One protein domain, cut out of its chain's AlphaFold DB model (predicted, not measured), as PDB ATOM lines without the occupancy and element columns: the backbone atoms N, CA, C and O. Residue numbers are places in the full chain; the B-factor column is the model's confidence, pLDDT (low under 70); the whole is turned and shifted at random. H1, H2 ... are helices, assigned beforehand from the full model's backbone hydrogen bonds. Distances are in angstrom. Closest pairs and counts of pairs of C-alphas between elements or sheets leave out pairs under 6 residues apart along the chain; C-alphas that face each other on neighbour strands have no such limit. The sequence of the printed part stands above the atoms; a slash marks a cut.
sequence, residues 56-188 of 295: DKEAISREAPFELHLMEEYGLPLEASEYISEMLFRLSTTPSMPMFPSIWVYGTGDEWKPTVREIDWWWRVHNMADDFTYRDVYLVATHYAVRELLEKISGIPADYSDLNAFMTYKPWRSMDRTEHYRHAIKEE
ATOM      1  N   ASP A  56     332.962 376.650 393.420       79.38
ATOM      2  CA  ASP A  56     331.915 377.398 394.098       79.38
ATOM      3  C   ASP A  56     330.539 376.969 393.578       79.38
ATOM      4  O   ASP A  56     330.304 376.982 392.369       79.38
ATOM      5  N   LYS A  57     329.643 376.602 394.499       76.56
ATOM      6  CA  LYS A  57     328.293 376.120 394.193       76.56
ATOM      7  C   LYS A  57     327.490 377.145 393.406       76.56
ATOM      8  O   LYS A  57     326.665 376.749 392.592       76.56
ATOM      9  N   GLU A  58     327.737 378.432 393.623       72.69
ATOM     10  CA  GLU A  58     327.058 379.493 392.884       72.69
ATOM     11  C   GLU A  58     327.521 379.553 391.420       72.69
ATOM     12  O   GLU A  58     326.702 379.728 390.521       72.69
ATOM     13  N   ALA A  59     328.806 379.298 391.149       67.06
ATOM     14  CA  ALA A  59     329.358 379.297 389.792       67.06
ATOM     15  C   ALA A  59     328.811 378.157 388.909       67.06
ATOM     16  O   ALA A  59     328.731 378.306 387.687       67.06
ATOM     17  N   ILE A  60     328.434 377.033 389.528       75.38
ATOM     18  CA  ILE A  60     327.961 375.801 388.868       75.38
ATOM     19  C   ILE A  60     326.461 375.541 389.060       75.38
ATOM     20  O   ILE A  60     325.954 374.546 388.551       75.38
ATOM     21  N   SER A  61     325.743 376.388 389.804       80.19
ATOM     22  CA  SER A  61     324.318 376.187 390.123       80.19
ATOM     23  C   SER A  61     323.461 376.039 388.864       80.19
ATOM     24  O   SER A  61     322.499 375.278 388.842       80.19
ATOM     25  N   ARG A  62     323.874 376.713 387.786       85.38
ATOM     26  CA  ARG A  62     323.209 376.708 386.482       85.38
ATOM     27  C   ARG A  62     323.528 375.486 385.611       85.38
ATOM     28  O   ARG A  62     322.946 375.362 384.540       85.38
ATOM     29  N   GLU A  63     324.405 374.589 386.064       83.44
ATOM     30  CA  GLU A  63     324.690 373.306 385.398       83.44
ATOM     31  C   GLU A  63     323.753 372.182 385.851       83.44
ATOM     32  O   GLU A  63     323.804 371.074 385.315       83.44
ATOM     33  N   ALA A  64     322.904 372.444 386.850       83.06
ATOM     34  CA  ALA A  64     321.865 371.509 387.246       83.06
ATOM     35  C   ALA A  64     320.879 371.272 386.081       83.06
ATOM     36  O   ALA A  64     320.622 372.202 385.302       83.06
ATOM     37  N   PRO A  65     320.314 370.055 385.960       85.38
ATOM     38  CA  PRO A  65     319.218 369.790 385.040       85.38
ATOM     39  C   PRO A  65     318.080 370.781 385.265       85.38
ATOM     40  O   PRO A  65     317.683 371.024 386.402       85.38
ATOM     41  N   PHE A  66     317.567 371.346 384.181       88.94
ATOM     42  CA  PHE A  66     316.416 372.224 384.240       88.94
ATOM     43  C   PHE A  66     315.146 371.429 384.556       88.94
ATOM     44  O   PHE A  66     314.857 370.411 383.922       88.94
ATOM     45  N   GLU A  67     314.359 371.945 385.493       89.69
ATOM     46  CA  GLU A  67     313.031 371.440 385.816       89.69
ATOM     47  C   GLU A  67     311.989 372.528 385.540       89.69
ATOM     48  O   GLU A  67     312.007 373.591 386.156       89.69
ATOM     49  N   LEU A  68     311.058 372.259 384.615       89.75
ATOM     50  CA  LEU A  68     310.099 373.263 384.127       89.75
ATOM     51  C   LEU A  68     309.268 373.899 385.254       89.75
ATOM     52  O   LEU A  68     309.000 375.094 385.225       89.75
ATOM     53  N   HIS A  69     308.905 373.116 386.270       90.69
ATOM     54  CA  HIS A  69     308.106 373.588 387.402       90.69
ATOM     55  C   HIS A  69     308.874 374.488 388.388       90.69
ATOM     56  O   HIS A  69     308.244 375.084 389.254       90.69
ATOM     57  N   LEU A  70     310.202 374.595 388.259       92.75
ATOM     58  CA  LEU A  70     311.071 375.445 389.084       92.75
ATOM     59  C   LEU A  70     311.580 376.678 388.316       92.75
ATOM     60  O   LEU A  70     312.503 377.351 388.763       92.75
ATOM     61  N   MET A  71     311.015 376.989 387.142       92.31
ATOM     62  CA  MET A  71     311.597 377.984 386.234       92.31
ATOM     63  C   MET A  71     311.784 379.383 386.847       92.31
ATOM     64  O   MET A  71     312.814 380.016 386.616       92.31
ATOM     65  N   GLU A  72     310.839 379.843 387.670       93.25
ATOM     66  CA  GLU A  72     310.933 381.144 388.343       93.25
ATOM     67  C   GLU A  72     312.038 381.155 389.410       93.25
ATOM     68  O   GLU A  72     312.705 382.174 389.595       93.25
ATOM     69  N   GLU A  73     312.309 380.017 390.060       92.50
ATOM     70  CA  GLU A  73     313.420 379.877 391.014       92.50
ATOM     71  C   GLU A  73     314.783 380.011 390.324       92.50
ATOM     72  O   GLU A  73     315.756 380.457 390.932       92.50
ATOM     73  N   TYR A  74     314.850 379.687 389.029       90.38
ATOM     74  CA  TYR A  74     316.025 379.916 388.191       90.38
ATOM     75  C   TYR A  74     316.114 381.345 387.631       90.38
ATOM     76  O   TYR A  74     317.080 381.666 386.935       90.38
ATOM     77  N   GLY A  75     315.133 382.206 387.926       91.12
ATOM     78  CA  GLY A  75     315.064 383.581 387.433       91.12
ATOM     79  C   GLY A  75     314.513 383.722 386.011       91.12
ATOM     80  O   GLY A  75     314.675 384.784 385.410       91.12
ATOM     81  N   LEU A  76     313.875 382.681 385.461       93.25
ATOM     82  CA  LEU A  76     313.176 382.768 384.177       93.25
ATOM     83  C   LEU A  76     311.765 383.338 384.380       93.25
ATOM     84  O   LEU A  76     311.078 382.929 385.315       93.25
ATOM     85  N   PRO A  77     311.305 384.249 383.506       94.06
ATOM     86  CA  PRO A  77     309.959 384.801 383.599       94.06
ATOM     87  C   PRO A  77     308.911 383.755 383.207       94.06
ATOM     88  O   PRO A  77     309.151 382.944 382.308       94.06
ATOM     89  N   LEU A  78     307.734 383.794 383.835       91.44
ATOM     90  CA  LEU A  78     306.647 382.845 383.566       91.44
ATOM     91  C   LEU A  78     306.212 382.863 382.092       91.44
ATOM     92  O   LEU A  78     305.845 381.827 381.539       91.44
ATOM     93  N   GLU A  79     306.314 384.011 381.424       94.00
ATOM     94  CA  GLU A  79     306.004 384.164 380.000       94.00
ATOM     95  C   GLU A  79     306.916 383.323 379.091       94.00
ATOM     96  O   GLU A  79     306.542 383.025 377.959       94.00
ATOM     97  N   ALA A  80     308.085 382.890 379.575       94.56
ATOM     98  CA  ALA A  80     308.968 381.991 378.834       94.56
ATOM     99  C   ALA A  80     308.484 380.530 378.834       94.56
ATOM    100  O   ALA A  80     309.000 379.726 378.059       94.56
ATOM    101  N   SER A  81     307.527 380.167 379.699       93.69
ATOM    102  CA  SER A  81     307.119 378.774 379.948       93.69
ATOM    103  C   SER A  81     306.682 378.040 378.683       93.69
ATOM    104  O   SER A  81     307.175 376.945 378.426       93.69
ATOM    105  N   GLU A  82     305.817 378.663 377.881       94.25
ATOM    106  CA  GLU A  82     305.289 378.087 376.640       94.25
ATOM    107  C   GLU A  82     306.381 377.908 375.580       94.25
ATOM    108  O   GLU A  82     306.470 376.878 374.919       94.25
ATOM    109  N   TYR A  83     307.264 378.899 375.441       94.69
ATOM    110  CA  TYR A  83     308.374 378.800 374.497       94.69
ATOM    111  C   TYR A  83     309.345 377.681 374.896       94.69
ATOM    112  O   TYR A  83     309.770 376.882 374.061       94.69
ATOM    113  N   ILE A  84     309.693 377.611 376.184       94.44
ATOM    114  CA  ILE A  84     310.620 376.611 376.714       94.44
ATOM    115  C   ILE A  84     310.013 375.207 376.616       94.44
ATOM    116  O   ILE A  84     310.716 374.283 376.209       94.44
ATOM    117  N   SER A  85     308.733 375.027 376.958       92.62
ATOM    118  CA  SER A  85     308.056 373.727 376.873       92.62
ATOM    119  C   SER A  85     308.007 373.214 375.431       92.62
ATOM    120  O   SER A  85     308.355 372.057 375.184       92.62
ATOM    121  N   GLU A  86     307.683 374.080 374.470       91.50
ATOM    122  CA  GLU A  86     307.668 373.735 373.049       91.50
ATOM    123  C   GLU A  86     309.081 373.426 372.536       91.50
ATOM    124  O   GLU A  86     309.291 372.429 371.845       91.50
ATOM    125  N   MET A  87     310.090 374.211 372.924       87.19
ATOM    126  CA  MET A  87     311.482 373.950 372.549       87.19
ATOM    127  C   MET A  87     311.979 372.600 373.088       87.19
ATOM    128  O   MET A  87     312.616 371.842 372.354       87.19
ATOM    129  N   LEU A  88     311.638 372.255 374.335       86.38
ATOM    130  CA  LEU A  88     311.920 370.942 374.925       86.38
ATOM    131  C   LEU A  88     311.242 369.811 374.140       86.38
ATOM    132  O   LEU A  88     311.893 368.818 373.806       86.38
ATOM    133  N   PHE A  89     309.960 369.970 373.798       83.62
ATOM    134  CA  PHE A  89     309.220 368.993 373.001       83.62
ATOM    135  C   PHE A  89     309.861 368.778 371.624       83.62
ATOM    136  O   PHE A  89     310.141 367.636 371.243       83.62
ATOM    137  N   ARG A  90     310.178 369.858 370.901       77.94
ATOM    138  CA  ARG A  90     310.827 369.799 369.580       77.94
ATOM    139  C   ARG A  90     312.169 369.081 369.637       77.94
ATOM    140  O   ARG A  90     312.445 368.227 368.799       77.94
ATOM    141  N   LEU A  91     312.988 369.382 370.639       72.44
ATOM    142  CA  LEU A  91     314.295 368.746 370.807       72.44
ATOM    143  C   LEU A  91     314.185 367.261 371.158       72.44
ATOM    144  O   LEU A  91     314.998 366.471 370.691       72.44
ATOM    145  N   SER A  92     313.164 366.870 371.923       72.06
ATOM    146  CA  SER A  92     312.923 365.461 372.263       72.06
ATOM    147  C   SER A  92     312.427 364.618 371.083       72.06
ATOM    148  O   SER A  92     312.614 363.403 371.071       72.06
ATOM    149  N   THR A  93     311.803 365.257 370.088       67.81
ATOM    150  CA  THR A  93     311.142 364.588 368.956       67.81
ATOM    151  C   THR A  93     311.908 364.698 367.643       67.81
ATOM    152  O   THR A  93     311.546 364.022 366.685       67.81
ATOM    153  N   THR A  94     312.970 365.508 367.575       57.03
ATOM    154  CA  THR A  94     313.751 365.691 366.343       57.03
ATOM    155  C   THR A  94     314.945 364.728 366.324       57.03
ATOM    156  O   THR A  94     315.917 364.970 367.041       57.03
ATOM    157  N   PRO A  95     314.948 363.675 365.477       43.66
ATOM    158  CA  PRO A  95     315.977 362.622 365.500       43.66
ATOM    159  C   PRO A  95     317.382 363.097 365.093       43.66
ATOM    160  O   PRO A  95     318.363 362.382 365.276       43.66
ATOM    161  N   SER A  96     317.473 364.286 364.496       44.88
ATOM    162  CA  SER A  96     318.648 364.795 363.782       44.88
ATOM    163  C   SER A  96     319.033 366.218 364.170       44.88
ATOM    164  O   SER A  96     319.942 366.799 363.570       44.88
ATOM    165  N   MET A  97     318.357 366.812 365.159       43.97
ATOM    166  CA  MET A  97     318.828 368.087 365.668       43.97
ATOM    167  C   MET A  97     320.164 367.797 366.347       43.97
ATOM    168  O   MET A  97     320.203 366.890 367.180       43.97
ATOM    169  N   PRO A  98     321.267 368.459 365.950       44.62
ATOM    170  CA  PRO A  98     322.571 368.182 366.523       44.62
ATOM    171  C   PRO A  98     322.475 368.576 367.988       44.62
ATOM    172  O   PRO A  98     322.617 369.747 368.320       44.62
ATOM    173  N   MET A  99     322.124 367.620 368.848       43.38
ATOM    174  CA  MET A  99     322.167 367.783 370.284       43.38
ATOM    175  C   MET A  99     323.643 368.016 370.575       43.38
ATOM    176  O   MET A  99     324.421 367.069 370.620       43.38
ATOM    177  N   PHE A 100     324.043 369.286 370.642       38.44
ATOM    178  CA  PHE A 100     325.410 369.784 370.548       38.44
ATOM    179  C   PHE A 100     326.126 369.400 369.230       38.44
ATOM    180  O   PHE A 100     325.714 368.489 368.514       38.44
ATOM    181  N   PRO A 101     327.338 369.926 368.973       39.81
ATOM    182  CA  PRO A 101     328.401 369.093 368.413       39.81
ATOM    183  C   PRO A 101     328.783 367.995 369.430       39.81
ATOM    184  O   PRO A 101     329.961 367.788 369.732       39.81
ATOM    185  N   SER A 102     327.801 367.322 370.045       39.78
ATOM    186  CA  SER A 102     328.079 366.174 370.864       39.78
ATOM    187  C   SER A 102     328.150 365.012 369.906       39.78
ATOM    188  O   SER A 102     327.169 364.467 369.429       39.78
ATOM    189  N   ILE A 103     329.376 364.594 369.681       36.31
ATOM    190  CA  ILE A 103     329.801 363.197 369.579       36.31
ATOM    191  C   ILE A 103     329.034 362.181 370.477       36.31
ATOM    192  O   ILE A 103     329.390 361.006 370.479       36.31
ATOM    193  N   TRP A 104     328.021 362.578 371.264       44.34
ATOM    194  CA  TRP A 104     327.163 361.693 372.039       44.34
ATOM    195  C   TRP A 104     325.945 361.300 371.208       44.34
ATOM    196  O   TRP A 104     324.935 361.998 371.168       44.34
ATOM    197  N   VAL A 105     325.997 360.102 370.630       42.16
ATOM    198  CA  VAL A 105     324.768 359.341 370.411       42.16
ATOM    199  C   VAL A 105     324.289 358.926 371.801       42.16
ATOM    200  O   VAL A 105     324.920 358.092 372.455       42.16
ATOM    201  N   TYR A 106     323.227 359.553 372.306       47.25
ATOM    202  CA  TYR A 106     322.604 359.094 373.546       47.25
ATOM    203  C   TYR A 106     322.134 357.656 373.322       47.25
ATOM    204  O   TYR A 106     321.342 357.378 372.424       47.25
ATOM    205  N   GLY A 107     322.681 356.721 374.099       41.72
ATOM    206  CA  GLY A 107     322.227 355.336 374.056       41.72
ATOM    207  C   GLY A 107     320.749 355.250 374.439       41.72
ATOM    208  O   GLY A 107     320.247 356.089 375.189       41.72
ATOM    209  N   THR A 108     320.068 354.213 373.959       37.78
ATOM    210  CA  THR A 108     318.689 353.904 374.349       37.78
ATOM    211  C   THR A 108     318.553 353.919 375.879       37.78
ATOM    212  O   THR A 108     319.186 353.133 376.582       37.78
ATOM    213  N   GLY A 109     317.762 354.864 376.400       44.34
ATOM    214  CA  GLY A 109     317.491 355.031 377.835       44.34
ATOM    215  C   GLY A 109     318.233 356.166 378.555       44.34
ATOM    216  O   GLY A 109     317.921 356.417 379.717       44.34
ATOM    217  N   ASP A 110     319.164 356.881 377.913       54.28
ATOM    218  CA  ASP A 110     319.722 358.112 378.493       54.28
ATOM    219  C   ASP A 110     318.823 359.307 378.149       54.28
ATOM    220  O   ASP A 110     318.845 359.813 377.029       54.28
ATOM    221  N   GLU A 111     318.055 359.786 379.126       61.78
ATOM    222  CA  GLU A 111     317.257 361.004 378.983       61.78
ATOM    223  C   GLU A 111     318.200 362.221 378.950       61.78
ATOM    224  O   GLU A 111     318.911 362.519 379.919       61.78
ATOM    225  N   TRP A 112     318.273 362.905 377.806       67.06
ATOM    226  CA  TRP A 112     318.934 364.203 377.733       67.06
ATOM    227  C   TRP A 112     318.072 365.242 378.452       67.06
ATOM    228  O   TRP A 112     316.872 365.340 378.208       67.06
ATOM    229  N   LYS A 113     318.694 366.010 379.349       75.62
ATOM    230  CA  LYS A 113     318.062 367.123 380.059       75.62
ATOM    231  C   LYS A 113     318.946 368.352 379.896       75.62
ATOM    232  O   LYS A 113     320.117 368.263 380.283       75.62
ATOM    233  N   PRO A 114     318.435 369.455 379.329       82.06
ATOM    234  CA  PRO A 114     319.197 370.688 379.253       82.06
ATOM    235  C   PRO A 114     319.454 371.243 380.652       82.06
ATOM    236  O   PRO A 114     318.714 370.984 381.603       82.06
ATOM    237  N   THR A 115     320.525 372.008 380.769       85.44
ATOM    238  CA  THR A 115     320.894 372.727 381.986       85.44
ATOM    239  C   THR A 115     320.117 374.035 382.106       85.44
ATOM    240  O   THR A 115     319.664 374.607 381.112       85.44
ATOM    241  N   VAL A 116     320.019 374.571 383.323       90.75
ATOM    242  CA  VAL A 116     319.446 375.909 383.560       90.75
ATOM    243  C   VAL A 116     320.167 376.988 382.734       90.75
ATOM    244  O   VAL A 116     319.533 377.921 382.241       90.75
ATOM    245  N   ARG A 117     321.490 376.871 382.540       89.06
ATOM    246  CA  ARG A 117     322.259 377.792 381.689       89.06
ATOM    247  C   ARG A 117     321.785 377.769 380.241       89.06
ATOM    248  O   ARG A 117     321.611 378.832 379.651       89.06
ATOM    249  N   GLU A 118     321.599 376.581 379.679       86.38
ATOM    250  CA  GLU A 118     321.151 376.418 378.295       86.38
ATOM    251  C   GLU A 118     319.760 377.019 378.101       86.38
ATOM    252  O   GLU A 118     319.585 377.815 377.184       86.38
ATOM    253  N   ILE A 119     318.816 376.741 379.009       92.62
ATOM    254  CA  ILE A 119     317.459 377.305 378.943       92.62
ATOM    255  C   ILE A 119     317.462 378.836 379.020       92.62
ATOM    256  O   ILE A 119     316.776 379.492 378.238       92.62
ATOM    257  N   ASP A 120     318.251 379.426 379.922       94.75
ATOM    258  CA  ASP A 120     318.374 380.888 380.006       94.75
ATOM    259  C   ASP A 120     318.917 381.487 378.703       94.75
ATOM    260  O   ASP A 120     318.404 382.497 378.220       94.75
ATOM    261  N   TRP A 121     319.897 380.840 378.068       92.25
ATOM    262  CA  TRP A 121     320.382 381.300 376.770       92.25
ATOM    263  C   TRP A 121     319.385 381.080 375.635       92.25
ATOM    264  O   TRP A 121     319.306 381.940 374.758       92.25
ATOM    265  N   TRP A 122     318.591 380.006 375.652       93.00
ATOM    266  CA  TRP A 122     317.500 379.820 374.689       93.00
ATOM    267  C   TRP A 122     316.522 380.988 374.767       93.00
ATOM    268  O   TRP A 122     316.226 381.623 373.755       93.00
ATOM    269  N   TRP A 123     316.098 381.334 375.983       96.50
ATOM    270  CA  TRP A 123     315.187 382.445 376.214       96.50
ATOM    271  C   TRP A 123     315.785 383.792 375.787       96.50
ATOM    272  O   TRP A 123     315.133 384.581 375.099       96.50
ATOM    273  N   ARG A 124     317.049 384.065 376.128       95.88
ATOM    274  CA  ARG A 124     317.736 385.301 375.713       95.88
ATOM    275  C   ARG A 124     317.845 385.420 374.198       95.88
ATOM    276  O   ARG A 124     317.538 386.477 373.655       95.88
ATOM    277  N   VAL A 125     318.272 384.358 373.517       90.25
ATOM    278  CA  VAL A 125     318.451 384.371 372.060       90.25
ATOM    279  C   VAL A 125     317.112 384.511 371.348       90.25
ATOM    280  O   VAL A 125     317.019 385.328 370.435       90.25
ATOM    281  N   HIS A 126     316.072 383.810 371.806       93.12
ATOM    282  CA  HIS A 126     314.714 383.984 371.295       93.12
ATOM    283  C   HIS A 126     314.247 385.446 371.384       93.12
ATOM    284  O   HIS A 126     313.757 385.996 370.404       93.12
ATOM    285  N   ASN A 127     314.486 386.124 372.512       95.25
ATOM    286  CA  ASN A 127     314.142 387.544 372.651       95.25
ATOM    287  C   ASN A 127     314.987 388.472 371.761       95.25
ATOM    288  O   ASN A 127     314.521 389.526 371.330       95.25
ATOM    289  N   MET A 128     316.247 388.119 371.495       92.06
ATOM    290  CA  MET A 128     317.120 388.906 370.620       92.06
ATOM    291  C   MET A 128     316.793 388.709 369.131       92.06
ATOM    292  O   MET A 128     317.023 389.627 368.335       92.06
ATOM    293  N   ALA A 129     316.279 387.538 368.753       84.19
ATOM    294  CA  ALA A 129     315.938 387.139 367.391       84.19
ATOM    295  C   ALA A 129     314.636 386.321 367.385       84.19
ATOM    296  O   ALA A 129     314.637 385.093 367.335       84.19
ATOM    297  N   ASP A 130     313.520 387.040 367.418       85.88
ATOM    298  CA  ASP A 130     312.151 386.518 367.412       85.88
ATOM    299  C   ASP A 130     311.768 385.772 366.123       85.88
ATOM    300  O   ASP A 130     310.822 384.992 366.097       85.88
ATOM    301  N   ASP A 131     312.526 386.002 365.054       80.38
ATOM    302  CA  ASP A 131     312.387 385.385 363.740       80.38
ATOM    303  C   ASP A 131     313.215 384.102 363.568       80.38
ATOM    304  O   ASP A 131     313.207 383.505 362.489       80.38
ATOM    305  N   PHE A 132     313.931 383.668 364.608       81.50
ATOM    306  CA  PHE A 132     314.655 382.401 364.599       81.50
ATOM    307  C   PHE A 132     313.733 381.196 364.721       81.50
ATOM    308  O   PHE A 132     312.778 381.175 365.498       81.50
ATOM    309  N   THR A 133     314.096 380.127 364.010       79.06
ATOM    310  CA  THR A 133     313.533 378.810 364.297       79.06
ATOM    311  C   THR A 133     314.055 378.305 365.646       79.06
ATOM    312  O   THR A 133     315.124 378.715 366.108       79.06
ATOM    313  N   TYR A 134     313.364 377.343 366.268       78.00
ATOM    314  CA  TYR A 134     313.872 376.658 367.469       78.00
ATOM    315  C   TYR A 134     315.288 376.106 367.276       78.00
ATOM    316  O   TYR A 134     316.092 376.089 368.210       78.00
ATOM    317  N   ARG A 135     315.616 375.692 366.046       74.12
ATOM    318  CA  ARG A 135     316.939 375.182 365.710       74.12
ATOM    319  C   ARG A 135     318.010 376.263 365.740       74.12
ATOM    320  O   ARG A 135     319.081 376.032 366.295       74.12
ATOM    321  N   ASP A 136     317.710 377.434 365.201       74.75
ATOM    322  CA  ASP A 136     318.649 378.554 365.175       74.75
ATOM    323  C   ASP A 136     318.874 379.103 366.588       74.75
ATOM    324  O   ASP A 136     320.021 379.330 366.984       74.75
ATOM    325  N   VAL A 137     317.801 379.211 367.387       80.38
ATOM    326  CA  VAL A 137     317.896 379.575 368.809       80.38
ATOM    327  C   VAL A 137     318.800 378.599 369.546       80.38
ATOM    328  O   VAL A 137     319.743 379.030 370.205       80.38
ATOM    329  N   TYR A 138     318.561 377.295 369.406       77.12
ATOM    330  CA  TYR A 138     319.367 376.269 370.057       77.12
ATOM    331  C   TYR A 138     320.855 376.387 369.718       77.12
ATOM    332  O   TYR A 138     321.696 376.370 370.618       77.12
ATOM    333  N   LEU A 139     321.187 376.523 368.430       73.12
ATOM    334  CA  LEU A 139     322.573 376.587 367.973       73.12
ATOM    335  C   LEU A 139     323.280 377.813 368.551       73.12
ATOM    336  O   LEU A 139     324.297 377.674 369.229       73.12
ATOM    337  N   VAL A 140     322.714 379.003 368.354       75.81
ATOM    338  CA  VAL A 140     323.327 380.258 368.811       75.81
ATOM    339  C   VAL A 140     323.411 380.310 370.337       75.81
ATOM    340  O   VAL A 140     324.451 380.669 370.892       75.81
ATOM    341  N   ALA A 141     322.355 379.898 371.037       82.62
ATOM    342  CA  ALA A 141     322.337 379.868 372.495       82.62
ATOM    343  C   ALA A 141     323.371 378.897 373.077       82.62
ATOM    344  O   ALA A 141     324.017 379.216 374.075       82.62
ATOM    345  N   THR A 142     323.587 377.749 372.431       75.12
ATOM    346  CA  THR A 142     324.619 376.787 372.840       75.12
ATOM    347  C   THR A 142     326.008 377.423 372.806       75.12
ATOM    348  O   THR A 142     326.791 377.239 373.738       75.12
ATOM    349  N   HIS A 143     326.313 378.232 371.786       74.50
ATOM    350  CA  HIS A 143     327.594 378.938 371.716       74.50
ATOM    351  C   HIS A 143     327.794 379.907 372.886       74.50
ATOM    352  O   HIS A 143     328.866 379.915 373.497       74.50
ATOM    353  N   TYR A 144     326.768 380.683 373.240       82.06
ATOM    354  CA  TYR A 144     326.837 381.562 374.405       82.06
ATOM    355  C   TYR A 144     326.995 380.779 375.714       82.06
ATOM    356  O   TYR A 144     327.879 381.098 376.512       82.06
ATOM    357  N   ALA A 145     326.188 379.732 375.910       80.31
ATOM    358  CA  ALA A 145     326.195 378.917 377.120       80.31
ATOM    359  C   ALA A 145     327.556 378.246 377.354       80.31
ATOM    360  O   ALA A 145     328.103 378.322 378.456       80.31
ATOM    361  N   VAL A 146     328.146 377.646 376.315       73.00
ATOM    362  CA  VAL A 146     329.458 376.988 376.403       73.00
ATOM    363  C   VAL A 146     330.561 377.988 376.730       73.00
ATOM    364  O   VAL A 146     331.398 377.718 377.589       73.00
ATOM    365  N   ARG A 147     330.574 379.152 376.072       75.88
ATOM    366  CA  ARG A 147     331.581 380.191 376.332       75.88
ATOM    367  C   ARG A 147     331.475 380.743 377.746       75.88
ATOM    368  O   ARG A 147     332.496 380.869 378.415       75.88
ATOM    369  N   GLU A 148     330.252 380.976 378.221       80.56
ATOM    370  CA  GLU A 148     330.008 381.458 379.584       80.56
ATOM    371  C   GLU A 148     330.486 380.440 380.620       80.56
ATOM    372  O   GLU A 148     331.163 380.793 381.586       80.56
ATOM    373  N   LEU A 149     330.200 379.159 380.397       74.12
ATOM    374  CA  LEU A 149     330.669 378.084 381.260       74.12
ATOM    375  C   LEU A 149     332.200 377.984 381.268       74.12
ATOM    376  O   LEU A 149     332.820 377.926 382.334       74.12
ATOM    377  N   LEU A 150     332.831 378.009 380.092       69.38
ATOM    378  CA  LEU A 150     334.286 377.961 379.970       69.38
ATOM    379  C   LEU A 150     334.954 379.159 380.642       69.38
ATOM    380  O   LEU A 150     335.949 378.961 381.339       69.38
ATOM    381  N   GLU A 151     334.411 380.368 380.498       72.31
ATOM    382  CA  GLU A 151     334.903 381.552 381.201       72.31
ATOM    383  C   GLU A 151     334.842 381.357 382.717       72.31
ATOM    384  O   GLU A 151     335.847 381.537 383.410       72.31
ATOM    385  N   LYS A 152     333.697 380.900 383.237       72.81
ATOM    386  CA  LYS A 152     333.506 380.679 384.677       72.81
ATOM    387  C   LYS A 152     334.452 379.625 385.246       72.81
ATOM    388  O   LYS A 152     334.963 379.809 386.349       72.81
ATOM    389  N   ILE A 153     334.707 378.534 384.522       66.19
ATOM    390  CA  ILE A 153     335.563 377.451 385.031       66.19
ATOM    391  C   ILE A 153     337.054 377.742 384.825       66.19
ATOM    392  O   ILE A 153     337.884 377.396 385.669       66.19
ATOM    393  N   SER A 154     337.423 378.332 383.687       62.22
ATOM    394  CA  SER A 154     338.828 378.595 383.353       62.22
ATOM    395  C   SER A 154     339.355 379.885 383.984       62.22
ATOM    396  O   SER A 154     340.566 380.006 384.181       62.22
ATOM    397  N   GLY A 155     338.465 380.829 384.309       62.53
ATOM    398  CA  GLY A 155     338.812 382.192 384.706       62.53
ATOM    399  C   GLY A 155     339.380 383.033 383.558       62.53
ATOM    400  O   GLY A 155     339.912 384.113 383.806       62.53
ATOM    401  N   ILE A 156     339.326 382.529 382.321       63.41
ATOM    402  CA  ILE A 156     339.764 383.233 381.116       63.41
ATOM    403  C   ILE A 156     338.522 383.885 380.501       63.41
ATOM    404  O   ILE A 156     337.596 383.147 380.169       63.41
ATOM    405  N   PRO A 157     338.488 385.219 380.330       70.19
ATOM    406  CA  PRO A 157     337.371 385.892 379.674       70.19
ATOM    407  C   PRO A 157     337.082 385.273 378.306       70.19
ATOM    408  O   PRO A 157     338.008 385.104 377.505       70.19
ATOM    409  N   ALA A 158     335.823 384.927 378.041       71.19
ATOM    410  CA  ALA A 158     335.438 384.447 376.726       71.19
ATOM    411  C   ALA A 158     335.286 385.621 375.749       71.19
ATOM    412  O   ALA A 158     334.828 386.708 376.105       71.19
ATOM    413  N   ASP A 159     335.672 385.394 374.495       73.50
ATOM    414  CA  ASP A 159     335.384 386.327 373.409       73.50
ATOM    415  C   ASP A 159     333.956 386.080 372.907       73.50
ATOM    416  O   ASP A 159     333.594 384.950 372.572       73.50
ATOM    417  N   TYR A 160     333.144 387.133 372.878       79.81
ATOM    418  CA  TYR A 160     331.767 387.126 372.375       79.81
ATOM    419  C   TYR A 160     331.585 388.068 371.182       79.81
ATOM    420  O   TYR A 160     330.454 388.302 370.762       79.81
ATOM    421  N   SER A 161     332.658 388.686 370.682       78.56
ATOM    422  CA  SER A 161     332.579 389.746 369.671       78.56
ATOM    423  C   SER A 161     331.877 389.292 368.391       78.56
ATOM    424  O   SER A 161     331.030 390.010 367.870       78.56
ATOM    425  N   ASP A 162     332.165 388.078 367.949       71.88
ATOM    426  CA  ASP A 162     331.563 387.385 366.814       71.88
ATOM    427  C   ASP A 162     330.054 387.123 367.016       71.88
ATOM    428  O   ASP A 162     329.239 387.557 366.202       71.88
ATOM    429  N   LEU A 163     329.648 386.501 368.131       77.50
ATOM    430  CA  LEU A 163     328.245 386.209 368.458       77.50
ATOM    431  C   LEU A 163     327.437 387.494 368.637       77.50
ATOM    432  O   LEU A 163     326.326 387.617 368.117       77.50
ATOM    433  N   ASN A 164     328.004 388.476 369.336       87.19
ATOM    434  CA  ASN A 164     327.377 389.775 369.534       87.19
ATOM    435  C   ASN A 164     327.227 390.505 368.199       87.19
ATOM    436  O   ASN A 164     326.176 391.091 367.941       87.19
ATOM    437  N   ALA A 165     328.235 390.449 367.325       78.06
ATOM    438  CA  ALA A 165     328.154 391.034 365.996       78.06
ATOM    439  C   ALA A 165     327.084 390.343 365.146       78.06
ATOM    440  O   ALA A 165     326.250 391.026 364.556       78.06
ATOM    441  N   PHE A 166     327.020 389.013 365.140       79.56
ATOM    442  CA  PHE A 166     325.975 388.279 364.427       79.56
ATOM    443  C   PHE A 166     324.570 388.683 364.892       79.56
ATOM    444  O   PHE A 166     323.727 389.037 364.065       79.56
ATOM    445  N   MET A 167     324.346 388.760 366.210       83.38
ATOM    446  CA  MET A 167     323.067 389.199 366.787       83.38
ATOM    447  C   MET A 167     322.768 390.690 366.566       83.38
ATOM    448  O   MET A 167     321.602 391.084 366.515       83.38
ATOM    449  N   THR A 168     323.798 391.522 366.397       88.50
ATOM    450  CA  THR A 168     323.664 392.963 366.130       88.50
ATOM    451  C   THR A 168     323.319 393.232 364.668       88.50
ATOM    452  O   THR A 168     322.354 393.936 364.362       88.50
ATOM    453  N   TYR A 169     324.094 392.659 363.745       79.44
ATOM    454  CA  TYR A 169     323.932 392.878 362.311       79.44
ATOM    455  C   TYR A 169     322.696 392.150 361.771       79.44
ATOM    456  O   TYR A 169     322.003 392.669 360.891       79.44
ATOM    457  N   LYS A 170     322.361 390.988 362.346       80.12
ATOM    458  CA  LYS A 170     321.250 390.123 361.926       80.12
ATOM    459  C   LYS A 170     321.288 389.815 360.425       80.12
ATOM    460  O   LYS A 170     320.342 390.164 359.708       80.12
ATOM    461  N   PRO A 171     322.385 389.220 359.915       76.12
ATOM    462  CA  PRO A 171     322.581 389.026 358.477       76.12
ATOM    463  C   PRO A 171     321.453 388.211 357.828       76.12
ATOM    464  O   PRO A 171     321.066 388.507 356.702       76.12
ATOM    465  N   TRP A 172     320.831 387.280 358.558       77.06
ATOM    466  CA  TRP A 172     319.718 386.453 358.073       77.06
ATOM    467  C   TRP A 172     318.454 387.237 357.691       77.06
ATOM    468  O   TRP A 172     317.602 386.697 356.992       77.06
ATOM    469  N   ARG A 173     318.302 388.498 358.122       78.00
ATOM    470  CA  ARG A 173     317.087 389.288 357.855       78.00
ATOM    471  C   ARG A 173     317.044 389.903 356.457       78.00
ATOM    472  O   ARG A 173     315.960 390.220 355.979       78.00
ATOM    473  N   SER A 174     318.195 390.140 355.820       72.88
ATOM    474  CA  SER A 174     318.249 390.757 354.482       72.88
ATOM    475  C   SER A 174     319.642 390.672 353.854       72.88
ATOM    476  O   SER A 174     320.646 390.630 354.568       72.88
ATOM    477  N   MET A 175     319.709 390.787 352.524       67.44
ATOM    478  CA  MET A 175     320.982 390.856 351.797       67.44
ATOM    479  C   MET A 175     321.815 392.091 352.170       67.44
ATOM    480  O   MET A 175     323.027 391.990 352.318       67.44
ATOM    481  N   ASP A 176     321.171 393.241 352.388       73.31
ATOM    482  CA  ASP A 176     321.851 394.473 352.807       73.31
ATOM    483  C   ASP A 176     322.594 394.284 354.141       73.31
ATOM    484  O   ASP A 176     323.794 394.538 354.243       73.31
ATOM    485  N   ARG A 177     321.916 393.725 355.149       78.06
ATOM    486  CA  ARG A 177     322.533 393.369 356.439       78.06
ATOM    487  C   ARG A 177     323.629 392.320 356.300       78.06
ATOM    488  O   ARG A 177     324.646 392.417 356.983       78.06
ATOM    489  N   THR A 178     323.429 391.329 355.429       73.81
ATOM    490  CA  THR A 178     324.456 390.328 355.116       73.81
ATOM    491  C   THR A 178     325.726 390.990 354.589       73.81
ATOM    492  O   THR A 178     326.816 390.665 355.057       73.81
ATOM    493  N   GLU A 179     325.607 391.936 353.659       69.06
ATOM    494  CA  GLU A 179     326.774 392.600 353.082       69.06
ATOM    495  C   GLU A 179     327.477 393.502 354.101       69.06
ATOM    496  O   GLU A 179     328.698 393.437 354.231       69.06
ATOM    497  N   HIS A 180     326.726 394.249 354.917       76.38
ATOM    498  CA  HIS A 180     327.303 395.032 356.016       76.38
ATOM    499  C   HIS A 180     328.045 394.153 357.035       76.38
ATOM    500  O   HIS A 180     329.112 394.535 357.517       76.38
ATOM    501  N   TYR A 181     327.504 392.973 357.351       73.75
ATOM    502  CA  TYR A 181     328.145 392.004 358.240       73.75
ATOM    503  C   TYR A 181     329.452 391.470 357.639       73.75
ATOM    504  O   TYR A 181     330.496 391.522 358.287       73.75
ATOM    505  N   ARG A 182     329.430 391.043 356.369       74.25
ATOM    506  CA  ARG A 182     330.626 390.571 355.647       74.25
ATOM    507  C   ARG A 182     331.690 391.652 355.520       74.25
ATOM    508  O   ARG A 182     332.874 391.364 355.671       74.25
ATOM    509  N   HIS A 183     331.288 392.890 355.249       76.88
ATOM    510  CA  HIS A 183     332.209 394.017 355.190       76.88
ATOM    511  C   HIS A 183     332.880 394.252 356.547       76.88
ATOM    512  O   HIS A 183     334.092 394.425 356.609       76.88
ATOM    513  N   ALA A 184     332.119 394.191 357.642       75.44
ATOM    514  CA  ALA A 184     332.670 394.359 358.981       75.44
ATOM    515  C   ALA A 184     333.657 393.242 359.373       75.44
ATOM    516  O   ALA A 184     334.673 393.539 360.000       75.44
ATOM    517  N   ILE A 185     333.415 391.997 358.939       75.06
ATOM    518  CA  ILE A 185     334.382 390.890 359.067       75.06
ATOM    519  C   ILE A 185     335.660 391.193 358.276       75.06
ATOM    520  O   ILE A 185     336.758 391.065 358.811       75.06
ATOM    521  N   LYS A 186     335.534 391.617 357.009       75.50
ATOM    522  CA  LYS A 186     336.684 391.937 356.139       75.50
ATOM    523  C   LYS A 186     337.536 393.089 356.674       75.50
ATOM    524  O   LYS A 186     338.739 393.102 356.451       75.50
ATOM    525  N   GLU A 187     336.924 394.040 357.372       82.62
ATOM    526  CA  GLU A 187     337.618 395.128 358.071       82.62
ATOM    527  C   GLU A 187     338.223 394.699 359.422       82.62
ATOM    528  O   GLU A 187     338.651 395.556 360.193       82.62
ATOM    529  N   GLU A 188     338.228 393.397 359.731       71.00
ATOM    530  CA  GLU A 188     338.750 392.802 360.970       71.00
ATOM    531  C   GLU A 188     338.136 393.395 362.250       71.00
ATOM    532  O   GLU A 188     338.739 393.371 363.323       71.00
TER     533      GLU A 188
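AT A GLANCE: This is residues 56 to 188 of the 295 residues of an uncharacterized protein of Chloroflexi bacterium (UniProt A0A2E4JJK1). H3 and H4 cross as a core; H1 and H2 pack on H3, and H5 and H6 zigzag beyond H4. Residues 102 to 110 stick out. The printed part has 133 residues, with six named helices, H1 to H6, and no named strand: all helix, compact, radius of gyration of the C-alphas 16.2 A, spans 46 by 35 by 33 A.

HOW THE PARTS SIT: H1, residues 57 to 63, and H2, residues 78 to 93, touch parts of H3, residues 116 to 128. H4, residues 134 to 154, touches H3 in part, at a steep tilt of 52 degrees, closest at C-alphas 121 and 141, 4.9 A. H5, residues 161 to 169, and H6, residues 175 to 186, form a hairpin. Every O i to N i+4 pair is within hydrogen-bond range in H3 to H6, 10 of 12 in H2, 1 of 3 in H1, with 1 of 4 i+3 pairs.

IN THESE COORDINATES: C-alpha 57 begins H1 at (328.293, 376.120, 394.193); H4 runs 29.6 A.

THE WHOLE: The printed part has no cut; residues 93 to 112 are under pLDDT 70.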